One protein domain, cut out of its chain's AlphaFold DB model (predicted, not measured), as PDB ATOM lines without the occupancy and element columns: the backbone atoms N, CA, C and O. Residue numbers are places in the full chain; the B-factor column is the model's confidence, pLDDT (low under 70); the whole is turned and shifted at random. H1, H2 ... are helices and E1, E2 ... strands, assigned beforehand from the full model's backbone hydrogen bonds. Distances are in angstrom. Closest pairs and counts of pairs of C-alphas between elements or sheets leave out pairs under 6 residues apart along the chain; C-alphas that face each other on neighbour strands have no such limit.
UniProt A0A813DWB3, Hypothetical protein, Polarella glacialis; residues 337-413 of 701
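What this domain is: This is residues 337 to 413 of the 701 residues of the protein "Hypothetical protein" of Polarella glacialis (UniProt A0A813DWB3). Two shorter helices, H1 and H2, pack crosswise on residues 395 to 405 of a long helix, H3, which runs on past them to one end of an elongated shape; a looped stretch with two short strands, E1 and E2, makes the other end. The printed part has 77 residues, its named elements in the order E1, E2, H1, H2, H3; it is mostly helix and compact, with a radius of gyration of the C-alphas of 12.6 A, spanning 40 by 26 by 25 A.

How they stand to each other: E1, residues 344 to 346, and E2, residues 356 to 358, pair with no named strand. H1, residues 364 to 374, touches H3, residues 395 to 412, with 395 to 402 alone of H3, about perpendicular at 86 degrees; their closest C-alphas, Val 365 and Asn 399, are 5.8 A apart. H2, residues 382 to 387, touches residues 401 to 405 alone of H3 at a steep tilt of 63 degrees, closest at C-alphas 383 and 402, 6.5 A. Every O i to N i+4 pair is within hydrogen-bond range in H2 and H3, 5 of 7 in H1.

Where its parts are: E1 begins at C-alpha 344 (98.513, 122.046, 131.477). H1 is 15.8 A long; H3, 25.1 A, ends at C-alpha 412 (123.779, 121.158, 127.737).

The domain as a whole: The farthest C-alphas, Asp 350 and Arg 413, are 41.4 A apart. The printed part has no cut and no long link. The model's pLDDT is under 70 at residues 376 to 382 and 409 to 413.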
ATOM      1  N   SER A 337      97.180 122.453 136.671       92.56
ATOM      2  CA  SER A 337      97.389 121.010 136.784       92.56
ATOM      3  C   SER A 337      97.691 120.418 135.417       92.56
ATOM      4  O   SER A 337      97.185 120.897 134.400       92.56
ATOM      5  N   ALA A 338      98.524 119.384 135.375       89.12
ATOM      6  CA  ALA A 338      98.713 118.590 134.171       89.12
ATOM      7  C   ALA A 338      97.618 117.516 134.084       89.12
ATOM      8  O   ALA A 338      97.307 116.856 135.074       89.12
ATOM      9  N   ASP A 339      97.026 117.327 132.904       86.75
ATOM     10  CA  ASP A 339      96.111 116.210 132.669       86.75
ATOM     11  C   ASP A 339      96.854 114.884 132.433       86.75
ATOM     12  O   ASP A 339      98.081 114.829 132.435       86.75
ATOM     13  N   HIS A 340      96.112 113.797 132.205       83.44
ATOM     14  CA  HIS A 340      96.688 112.467 131.955       83.44
ATOM     15  C   HIS A 340      97.616 112.407 130.729       83.44
ATOM     16  O   HIS A 340      98.432 111.498 130.623       83.44
ATOM     17  N   ASN A 341      97.514 113.368 129.808       80.81
ATOM     18  CA  ASN A 341      98.417 113.483 128.670       80.81
ATOM     19  C   ASN A 341      99.594 114.422 128.967       80.81
ATOM     20  O   ASN A 341     100.447 114.601 128.103       80.81
ATOM     21  N   GLY A 342      99.671 115.031 130.148       82.44
ATOM     22  CA  GLY A 342     100.684 116.022 130.500       82.44
ATOM     23  C   GLY A 342     100.387 117.424 129.963       82.44
ATOM     24  O   GLY A 342     101.302 118.243 129.898       82.44
ATOM     25  N   TRP A 343      99.151 117.714 129.539       85.88
ATOM     26  CA  TRP A 343      98.768 119.066 129.123       85.88
ATOM     27  C   TRP A 343      98.336 119.902 130.318       85.88
ATOM     28  O   TRP A 343      97.469 119.489 131.086       85.88
ATOM     29  N   PHE A 344      98.888 121.110 130.426       90.31
ATOM     30  CA  PHE A 344      98.513 122.046 131.477       90.31
ATOM     31  C   PHE A 344      97.090 122.571 131.296       90.31
ATOM     32  O   PHE A 344      96.652 122.927 130.196       90.31
ATOM     33  N   ARG A 345      96.381 122.642 132.419       93.38
ATOM     34  CA  ARG A 345      95.051 123.217 132.572       93.38
ATOM     35  C   ARG A 345      95.079 124.246 133.687       93.38
ATOM     36  O   ARG A 345      95.795 124.049 134.662       93.38
ATOM     37  N   VAL A 346      94.309 125.318 133.539       95.44
ATOM     38  CA  VAL A 346      94.141 126.313 134.598       95.44
ATOM     39  C   VAL A 346      92.915 125.910 135.401       95.44
ATOM     40  O   VAL A 346      91.911 125.450 134.850       95.44
ATOM     41  N   LEU A 347      93.020 126.035 136.715       94.88
ATOM     42  CA  LEU A 347      91.939 125.705 137.626       94.88
ATOM     43  C   LEU A 347      91.192 126.979 138.037       94.88
ATOM     44  O   LEU A 347      91.795 128.043 138.178       94.88
ATOM     45  N   GLY A 348      89.879 126.867 138.229       92.62
ATOM     46  CA  GLY A 348      89.074 127.877 138.916       92.62
ATOM     47  C   GLY A 348      89.353 127.881 140.420       92.62
ATOM     48  O   GLY A 348      90.171 127.102 140.913       92.62
ATOM     49  N   GLU A 349      88.658 128.730 141.177       90.50
ATOM     50  CA  GLU A 349      88.751 128.794 142.649       90.50
ATOM     51  C   GLU A 349      88.239 127.522 143.340       90.50
ATOM     52  O   GLU A 349      88.701 127.160 144.423       90.50
ATOM     53  N   ASP A 350      87.363 126.772 142.680       90.69
ATOM     54  CA  ASP A 350      86.843 125.491 143.164       90.69
ATOM     55  C   ASP A 350      87.799 124.305 142.924       90.69
ATOM     56  O   ASP A 350      87.477 123.167 143.263       90.69
ATOM     57  N   GLY A 351      88.971 124.556 142.330       92.00
ATOM     58  CA  GLY A 351      89.960 123.531 141.995       92.00
ATOM     59  C   GLY A 351      89.589 122.686 140.775       92.00
ATOM     60  O   GLY A 351      90.337 121.774 140.422       92.00
ATOM     61  N   LYS A 352      88.466 122.972 140.105       92.25
ATOM     62  CA  LYS A 352      88.089 122.323 138.845       92.25
ATOM     63  C   LYS A 352      88.694 123.072 137.670       92.25
ATOM     64  O   LYS A 352      89.089 124.227 137.777       92.25
ATOM     65  N   VAL A 353      88.774 122.407 136.521       92.31
ATOM     66  CA  VAL A 353      89.253 123.032 135.284       92.31
ATOM     67  C   VAL A 353      88.303 124.155 134.887       92.31
ATOM     68  O   VAL A 353      87.112 123.905 134.700       92.31
ATOM     69  N   ALA A 354      88.837 125.361 134.712       94.38
ATOM     70  CA  ALA A 354      88.071 126.485 134.198       94.38
ATOM     71  C   ALA A 354      87.753 126.252 132.708       94.38
ATOM     72  O   ALA A 354      88.681 126.072 131.914       94.38
ATOM     73  N   PRO A 355      86.475 126.240 132.284       95.44
ATOM     74  CA  PRO A 355      86.138 126.013 130.879       95.44
ATOM     75  C   PRO A 355      86.744 127.048 129.929       95.44
ATOM     76  O   PRO A 355      87.164 126.689 128.826       95.44
ATOM     77  N   ILE A 356      86.829 128.304 130.364       96.94
ATOM     78  CA  ILE A 356      87.424 129.420 129.629       96.94
ATOM     79  C   ILE A 356      88.546 130.031 130.471       96.94
ATOM     80  O   ILE A 356      88.343 130.347 131.643       96.94
ATOM     81  N   VAL A 357      89.708 130.257 129.857       96.75
ATOM     82  CA  VAL A 357      90.804 131.036 130.453       96.75
ATOM     83  C   VAL A 357      91.036 132.274 129.607       96.75
ATOM     84  O   VAL A 357      91.197 132.160 128.389       96.75
ATOM     85  N   HIS A 358      91.078 133.432 130.252       95.88
ATOM     86  CA  HIS A 358      91.170 134.737 129.606       95.88
ATOM     87  C   HIS A 358      92.372 135.542 130.126       95.88
ATOM     88  O   HIS A 358      92.762 135.394 131.288       95.88
ATOM     89  N   GLN A 359      92.967 136.376 129.264       92.44
ATOM     90  CA  GLN A 359      94.193 137.157 129.500       92.44
ATOM     91  C   GLN A 359      95.423 136.304 129.854       92.44
ATOM     92  O   GLN A 359      96.337 136.740 130.558       92.44
ATOM     93  N   PHE A 360      95.459 135.059 129.371       91.12
ATOM     94  CA  PHE A 360      96.560 134.125 129.637       91.12
ATOM     95  C   PHE A 360      97.848 134.474 128.873       91.12
ATOM     96  O   PHE A 360      98.921 133.946 129.170       91.12
ATOM     97  N   ASP A 361      97.747 135.350 127.876       87.81
ATOM     98  CA  ASP A 361      98.838 135.791 127.014       87.81
ATOM     99  C   ASP A 361      99.804 136.778 127.692       87.81
ATOM    100  O   ASP A 361     100.933 136.936 127.219       87.81
ATOM    101  N   ARG A 362      99.403 137.360 128.830       86.25
ATOM    102  CA  ARG A 362     100.223 138.246 129.671       86.25
ATOM    103  C   ARG A 362     101.378 137.533 130.385       86.25
ATOM    104  O   ARG A 362     102.331 138.189 130.791       86.25
ATOM    105  N   CYS A 363     101.352 136.199 130.482       85.94
ATOM    106  CA  CYS A 363     102.512 135.395 130.880       85.94
ATOM    107  C   CYS A 363     102.982 134.524 129.708       85.94
ATOM    108  O   CYS A 363     102.295 133.566 129.347       85.94
ATOM    109  N   PRO A 364     104.169 134.788 129.126       85.00
ATOM    110  CA  PRO A 364     104.677 134.033 127.980       85.00
ATOM    111  C   PRO A 364     104.779 132.522 128.218       85.00
ATOM    112  O   PRO A 364     104.475 131.741 127.313       85.00
ATOM    113  N   VAL A 365     105.166 132.097 129.428       85.88
ATOM    114  CA  VAL A 365     105.269 130.670 129.770       85.88
ATOM    115  C   VAL A 365     103.890 130.021 129.824       85.88
ATOM    116  O   VAL A 365     103.693 128.978 129.202       85.88
ATOM    117  N   LEU A 366     102.920 130.652 130.493       89.31
ATOM    118  CA  LEU A 366     101.546 130.155 130.542       89.31
ATOM    119  C   LEU A 366     100.922 130.135 129.140       89.31
ATOM    120  O   LEU A 366     100.353 129.125 128.729       89.31
ATOM    121  N   ARG A 367     101.114 131.207 128.362       89.75
ATOM    122  CA  ARG A 367     100.721 131.301 126.953       89.75
ATOM    123  C   ARG A 367     101.243 130.139 126.137       89.75
ATOM    124  O   ARG A 367     100.491 129.537 125.372       89.75
ATOM    125  N   ARG A 368     102.527 129.831 126.273       86.81
ATOM    126  CA  ARG A 368     103.143 128.718 125.565       86.81
ATOM    127  C   ARG A 368     102.551 127.395 126.044       86.81
ATOM    128  O   ARG A 368     101.968 126.693 125.227       86.81
ATOM    129  N   ALA A 369     102.580 127.115 127.346       87.88
ATOM    130  CA  ALA A 369     102.068 125.872 127.927       87.88
ATOM    131  C   ALA A 369     100.609 125.569 127.534       87.88
ATOM    132  O   ALA A 369     100.277 124.430 127.208       87.88
ATOM    133  N   LEU A 370      99.737 126.585 127.504       89.88
ATOM    134  CA  LEU A 370      98.330 126.419 127.126       89.88
ATOM    135  C   LEU A 370      98.105 126.308 125.614       89.88
ATOM    136  O   LEU A 370      97.142 125.660 125.201       89.88
ATOM    137  N   ASN A 371      98.951 126.923 124.785       87.81
ATOM    138  CA  ASN A 371      98.812 126.869 123.328       87.81
ATOM    139  C   ASN A 371      99.430 125.614 122.704       87.81
ATOM    140  O   ASN A 371      98.980 125.179 121.646       87.81
ATOM    141  N   GLU A 372     100.435 125.016 123.344       82.12
ATOM    142  CA  GLU A 372     101.150 123.840 122.832       82.12
ATOM    143  C   GLU A 372     100.220 122.664 122.497       82.12
ATOM    144  O   GLU A 372     100.462 121.947 121.530       82.12
ATOM    145  N   ARG A 373      99.086 122.534 123.196       79.31
ATOM    146  CA  ARG A 373      98.054 121.519 122.913       79.31
ATOM    147  C   ARG A 373      97.303 121.705 121.581       79.31
ATOM    148  O   ARG A 373      96.507 120.837 121.225       79.31
ATOM    149  N   PHE A 374      97.496 122.830 120.885       80.06
ATOM    150  CA  PHE A 374      96.790 123.199 119.645       80.06
ATOM    151  C   PHE A 374      97.714 123.540 118.468       80.06
ATOM    152  O   PHE A 374      97.243 123.902 117.380       80.06
ATOM    153  N   TYR A 375      99.028 123.437 118.668       76.81
ATOM    154  CA  TYR A 375      99.994 123.533 117.584       76.81
ATOM    155  C   TYR A 375     100.243 122.140 116.988       76.81
ATOM    156  O   TYR A 375     100.547 121.195 117.705       76.81
ATOM    157  N   ASP A 376     100.121 122.019 115.661       54.16
ATOM    158  CA  ASP A 376     100.267 120.761 114.898       54.16
ATOM    159  C   ASP A 376     101.732 120.303 114.769       54.16
ATOM    160  O   ASP A 376     102.114 119.728 113.751       54.16
ATOM    161  N   SER A 377     102.602 120.584 115.742       53.41
ATOM    162  CA  SER A 377     104.025 120.259 115.586       53.41
ATOM    163  C   SER A 377     104.313 118.758 115.616       53.41
ATOM    164  O   SER A 377     105.435 118.381 115.298       53.41
ATOM    165  N   GLY A 378     103.350 117.899 115.987       45.72
ATOM    166  CA  GLY A 378     103.506 116.436 116.042       45.72
ATOM    167  C   GLY A 378     104.486 115.941 117.113       45.72
ATOM    168  O   GLY A 378     104.344 114.831 117.612       45.72
ATOM    169  N   ASP A 379     105.433 116.780 117.526       51.09
ATOM    170  CA  ASP A 379     106.356 116.533 118.616       51.09
ATOM    171  C   ASP A 379     105.801 117.164 119.904       51.09
ATOM    172  O   ASP A 379     105.515 118.373 119.894       51.09
ATOM    173  N   PRO A 380     105.618 116.399 121.005       53.38
ATOM    174  CA  PRO A 380     105.380 116.981 122.314       53.38
ATOM    175  C   PRO A 380     106.439 118.044 122.562       53.38
ATOM    176  O   PRO A 380     107.646 117.798 122.569       53.38
ATOM    177  N   THR A 381     105.944 119.257 122.705       64.94
ATOM    178  CA  THR A 381     106.730 120.454 122.903       64.94
ATOM    179  C   THR A 381     107.659 120.319 124.098       64.94
ATOM    180  O   THR A 381     107.438 119.555 125.042       64.94
ATOM    181  N   ILE A 382     108.727 121.105 124.037       66.06
ATOM    182  CA  ILE A 382     109.777 121.184 125.044       66.06
ATOM    183  C   ILE A 382     109.200 121.258 126.472       66.06
ATOM    184  O   ILE A 382     109.655 120.502 127.325       66.06
ATOM    185  N   ILE A 383     108.156 122.062 126.726       73.00
ATOM    186  CA  ILE A 383     107.562 122.185 128.070       73.00
ATOM    187  C   ILE A 383     106.931 120.861 128.520       73.00
ATOM    188  O   ILE A 383     107.219 120.399 129.620       73.00
ATOM    189  N   ARG A 384     106.129 120.196 127.679       76.44
ATOM    190  CA  ARG A 384     105.511 118.904 128.028       76.44
ATOM    191  C   ARG A 384     106.560 117.845 128.379       76.44
ATOM    192  O   ARG A 384     106.402 117.142 129.373       76.44
ATOM    193  N   LYS A 385     107.649 117.758 127.603       76.25
ATOM    194  CA  LYS A 385     108.772 116.845 127.891       76.25
ATOM    195  C   LYS A 385     109.503 117.228 129.183       76.25
ATOM    196  O   LYS A 385     109.788 116.359 129.996       76.25
ATOM    197  N   MET A 386     109.776 118.518 129.389       73.38
ATOM    198  CA  MET A 386     110.480 119.031 130.574       73.38
ATOM    199  C   MET A 386     109.694 118.871 131.877       73.38
ATOM    200  O   MET A 386     110.303 118.830 132.951       73.38
ATOM    201  N   MET A 387     108.364 118.837 131.792       79.00
ATOM    202  CA  MET A 387     107.481 118.795 132.959       79.00
ATOM    203  C   MET A 387     106.857 117.426 133.218       79.00
ATOM    204  O   MET A 387     106.176 117.254 134.228       79.00
ATOM    205  N   ALA A 388     107.109 116.437 132.360       81.00
ATOM    206  CA  ALA A 388     106.668 115.070 132.595       81.00
ATOM    207  C   ALA A 388     107.177 114.564 133.960       81.00
ATOM    208  O   ALA A 388     108.370 114.620 134.251       81.00
ATOM    209  N   GLY A 389     106.256 114.093 134.807       80.44
ATOM    210  CA  GLY A 389     106.565 113.577 136.146       80.44
ATOM    211  C   GLY A 389     106.807 114.635 137.229       80.44
ATOM    212  O   GLY A 389     107.061 114.265 138.372       80.44
ATOM    213  N   LYS A 390     106.714 115.934 136.915       83.69
ATOM    214  CA  LYS A 390     106.798 117.006 137.919       83.69
ATOM    215  C   LYS A 390     105.406 117.361 138.434       83.69
ATOM    216  O   LYS A 390     104.478 117.531 137.646       83.69
ATOM    217  N   ASN A 391     105.272 117.504 139.750       87.62
ATOM    218  CA  ASN A 391     104.053 118.027 140.358       87.62
ATOM    219  C   ASN A 391     104.107 119.559 140.345       87.62
ATOM    220  O   ASN A 391     104.857 120.142 141.122       87.62
ATOM    221  N   ILE A 392     103.372 120.182 139.425       88.88
ATOM    222  CA  ILE A 392     103.330 121.637 139.243       88.88
ATOM    223  C   ILE A 392     101.921 122.106 139.579       88.88
ATOM    224  O   ILE A 392     100.973 121.730 138.889       88.88
ATOM    225  N   ASN A 393     101.804 122.924 140.620       91.75
ATOM    226  CA  ASN A 393     100.522 123.310 141.207       91.75
ATOM    227  C   ASN A 393     100.078 124.722 140.805       91.75
ATOM    228  O   ASN A 393      98.895 125.052 140.903       91.75
ATOM    229  N   ASN A 394     101.004 125.573 140.359       92.19
ATOM    230  CA  ASN A 394     100.713 126.958 139.985       92.19
ATOM    231  C   ASN A 394     101.603 127.471 138.838       92.19
ATOM    232  O   ASN A 394     102.583 126.836 138.430       92.19
ATOM    233  N   ALA A 395     101.233 128.625 138.282       88.50
ATOM    234  CA  ALA A 395     101.944 129.234 137.165       88.50
ATOM    235  C   ALA A 395     103.340 129.748 137.552       88.50
ATOM    236  O   ALA A 395     104.199 129.831 136.675       88.50
ATOM    237  N   LEU A 396     103.596 130.061 138.829       87.25
ATOM    238  CA  LEU A 396     104.926 130.444 139.312       87.25
ATOM    239  C   LEU A 396     105.903 129.270 139.211       87.25
ATOM    240  O   LEU A 396     106.956 129.408 138.591       87.25
ATOM    241  N   GLU A 397     105.537 128.110 139.752       87.25
ATOM    242  CA  GLU A 397     106.315 126.871 139.657       87.25
ATOM    243  C   GLU A 397     106.551 126.490 138.195       87.25
ATOM    244  O   GLU A 397     107.680 126.186 137.806       87.25
ATOM    245  N   LEU A 398     105.507 126.577 137.361       86.81
ATOM    246  CA  LEU A 398     105.624 126.351 135.924       86.81
ATOM    247  C   LEU A 398     106.649 127.304 135.294       86.81
ATOM    248  O   LEU A 398     107.525 126.862 134.554       86.81
ATOM    249  N   ASN A 399     106.560 128.600 135.599       85.06
ATOM    250  CA  ASN A 399     107.463 129.620 135.075       85.06
ATOM    251  C   ASN A 399     108.915 129.361 135.495       85.06
ATOM    252  O   ASN A 399     109.794 129.310 134.637       85.06
ATOM    253  N   VAL A 400     109.158 129.128 136.787       82.44
ATOM    254  CA  VAL A 400     110.493 128.832 137.331       82.44
ATOM    255  C   VAL A 400     111.078 127.581 136.682       82.44
ATOM    256  O   VAL A 400     112.220 127.597 136.220       82.44
ATOM    257  N   LEU A 401     110.296 126.502 136.586       83.38
ATOM    258  CA  LEU A 401     110.770 125.241 136.023       83.38
ATOM    259  C   LEU A 401     111.043 125.337 134.524       83.38
ATOM    260  O   LEU A 401     112.033 124.759 134.069       83.38
ATOM    261  N   VAL A 402     110.201 126.032 133.750       82.06
ATOM    262  CA  VAL A 402     110.428 126.225 132.308       82.06
ATOM    263  C   VAL A 402     111.693 127.043 132.093       82.06
ATOM    264  O   VAL A 402     112.565 126.592 131.358       82.06
ATOM    265  N   VAL A 403     111.842 128.178 132.779       79.19
ATOM    266  CA  VAL A 403     113.028 129.040 132.649       79.19
ATOM    267  C   VAL A 403     114.303 128.283 133.033       79.19
ATOM    268  O   VAL A 403     115.273 128.283 132.274       79.19
ATOM    269  N   ALA A 404     114.295 127.564 134.159       76.81
ATOM    270  CA  ALA A 404     115.436 126.757 134.587       76.81
ATOM    271  C   ALA A 404     115.772 125.641 133.582       76.81
ATOM    272  O   ALA A 404     116.940 125.420 133.260       76.81
ATOM    273  N   SER A 405     114.752 124.961 133.052       77.19
ATOM    274  CA  SER A 405     114.941 123.864 132.097       77.19
ATOM    275  C   SER A 405     115.415 124.370 130.734       77.19
ATOM    276  O   SER A 405     116.262 123.731 130.117       77.19
ATOM    277  N   GLU A 406     114.917 125.512 130.255       73.44
ATOM    278  CA  GLU A 406     115.394 126.146 129.020       73.44
ATOM    279  C   GLU A 406     116.852 126.568 129.148       73.44
ATOM    280  O   GLU A 406     117.661 126.258 128.272       73.44
ATOM    281  N   LYS A 407     117.217 127.182 130.275       70.50
ATOM    282  CA  LYS A 407     118.606 127.518 130.580       70.50
ATOM    283  C   LYS A 407     119.494 126.272 130.577       70.50
ATOM    284  O   LYS A 407     120.533 126.262 129.922       70.50
ATOM    285  N   GLN A 408     119.073 125.194 131.240       70.44
ATOM    286  CA  GLN A 408     119.824 123.937 131.264       70.44
ATOM    287  C   GLN A 408     119.919 123.286 129.876       70.44
ATOM    288  O   GLN A 408     120.986 122.811 129.495       70.44
ATOM    289  N   PHE A 409     118.836 123.295 129.094       67.81
ATOM    290  CA  PHE A 409     118.830 122.805 127.714       67.81
ATOM    291  C   PHE A 409     119.837 123.570 126.848       67.81
ATOM    292  O   PHE A 409     120.598 122.956 126.102       67.81
ATOM    293  N   MET A 410     119.902 124.895 126.987       64.38
ATOM    294  CA  MET A 410     120.862 125.737 126.265       64.38
ATOM    295  C   MET A 410     122.314 125.513 126.718       64.38
ATOM    296  O   MET A 410     123.233 125.544 125.893       64.38
ATOM    297  N   LEU A 411     122.535 125.252 128.009       64.75
ATOM    298  CA  LEU A 411     123.857 124.923 128.556       64.75
ATOM    299  C   LEU A 411     124.343 123.534 128.113       64.75
ATOM    300  O   LEU A 411     125.523 123.376 127.808       64.75
ATOM    301  N   ASN A 412     123.440 122.555 128.016       63.59
ATOM    302  CA  ASN A 412     123.779 121.158 127.737       63.59
ATOM    303  C   ASN A 412     123.740 120.778 126.254       63.59
ATOM    304  O   ASN A 412     124.141 119.667 125.914       63.59
ATOM    305  N   ARG A 413     123.241 121.644 125.362       61.41
ATOM    306  CA  ARG A 413     123.221 121.348 123.926       61.41
ATOM    307  C   ARG A 413     124.670 121.230 123.428       61.41
ATOM    308  O   ARG A 413     125.383 122.236 123.477       61.41
TER     309      ARG A 413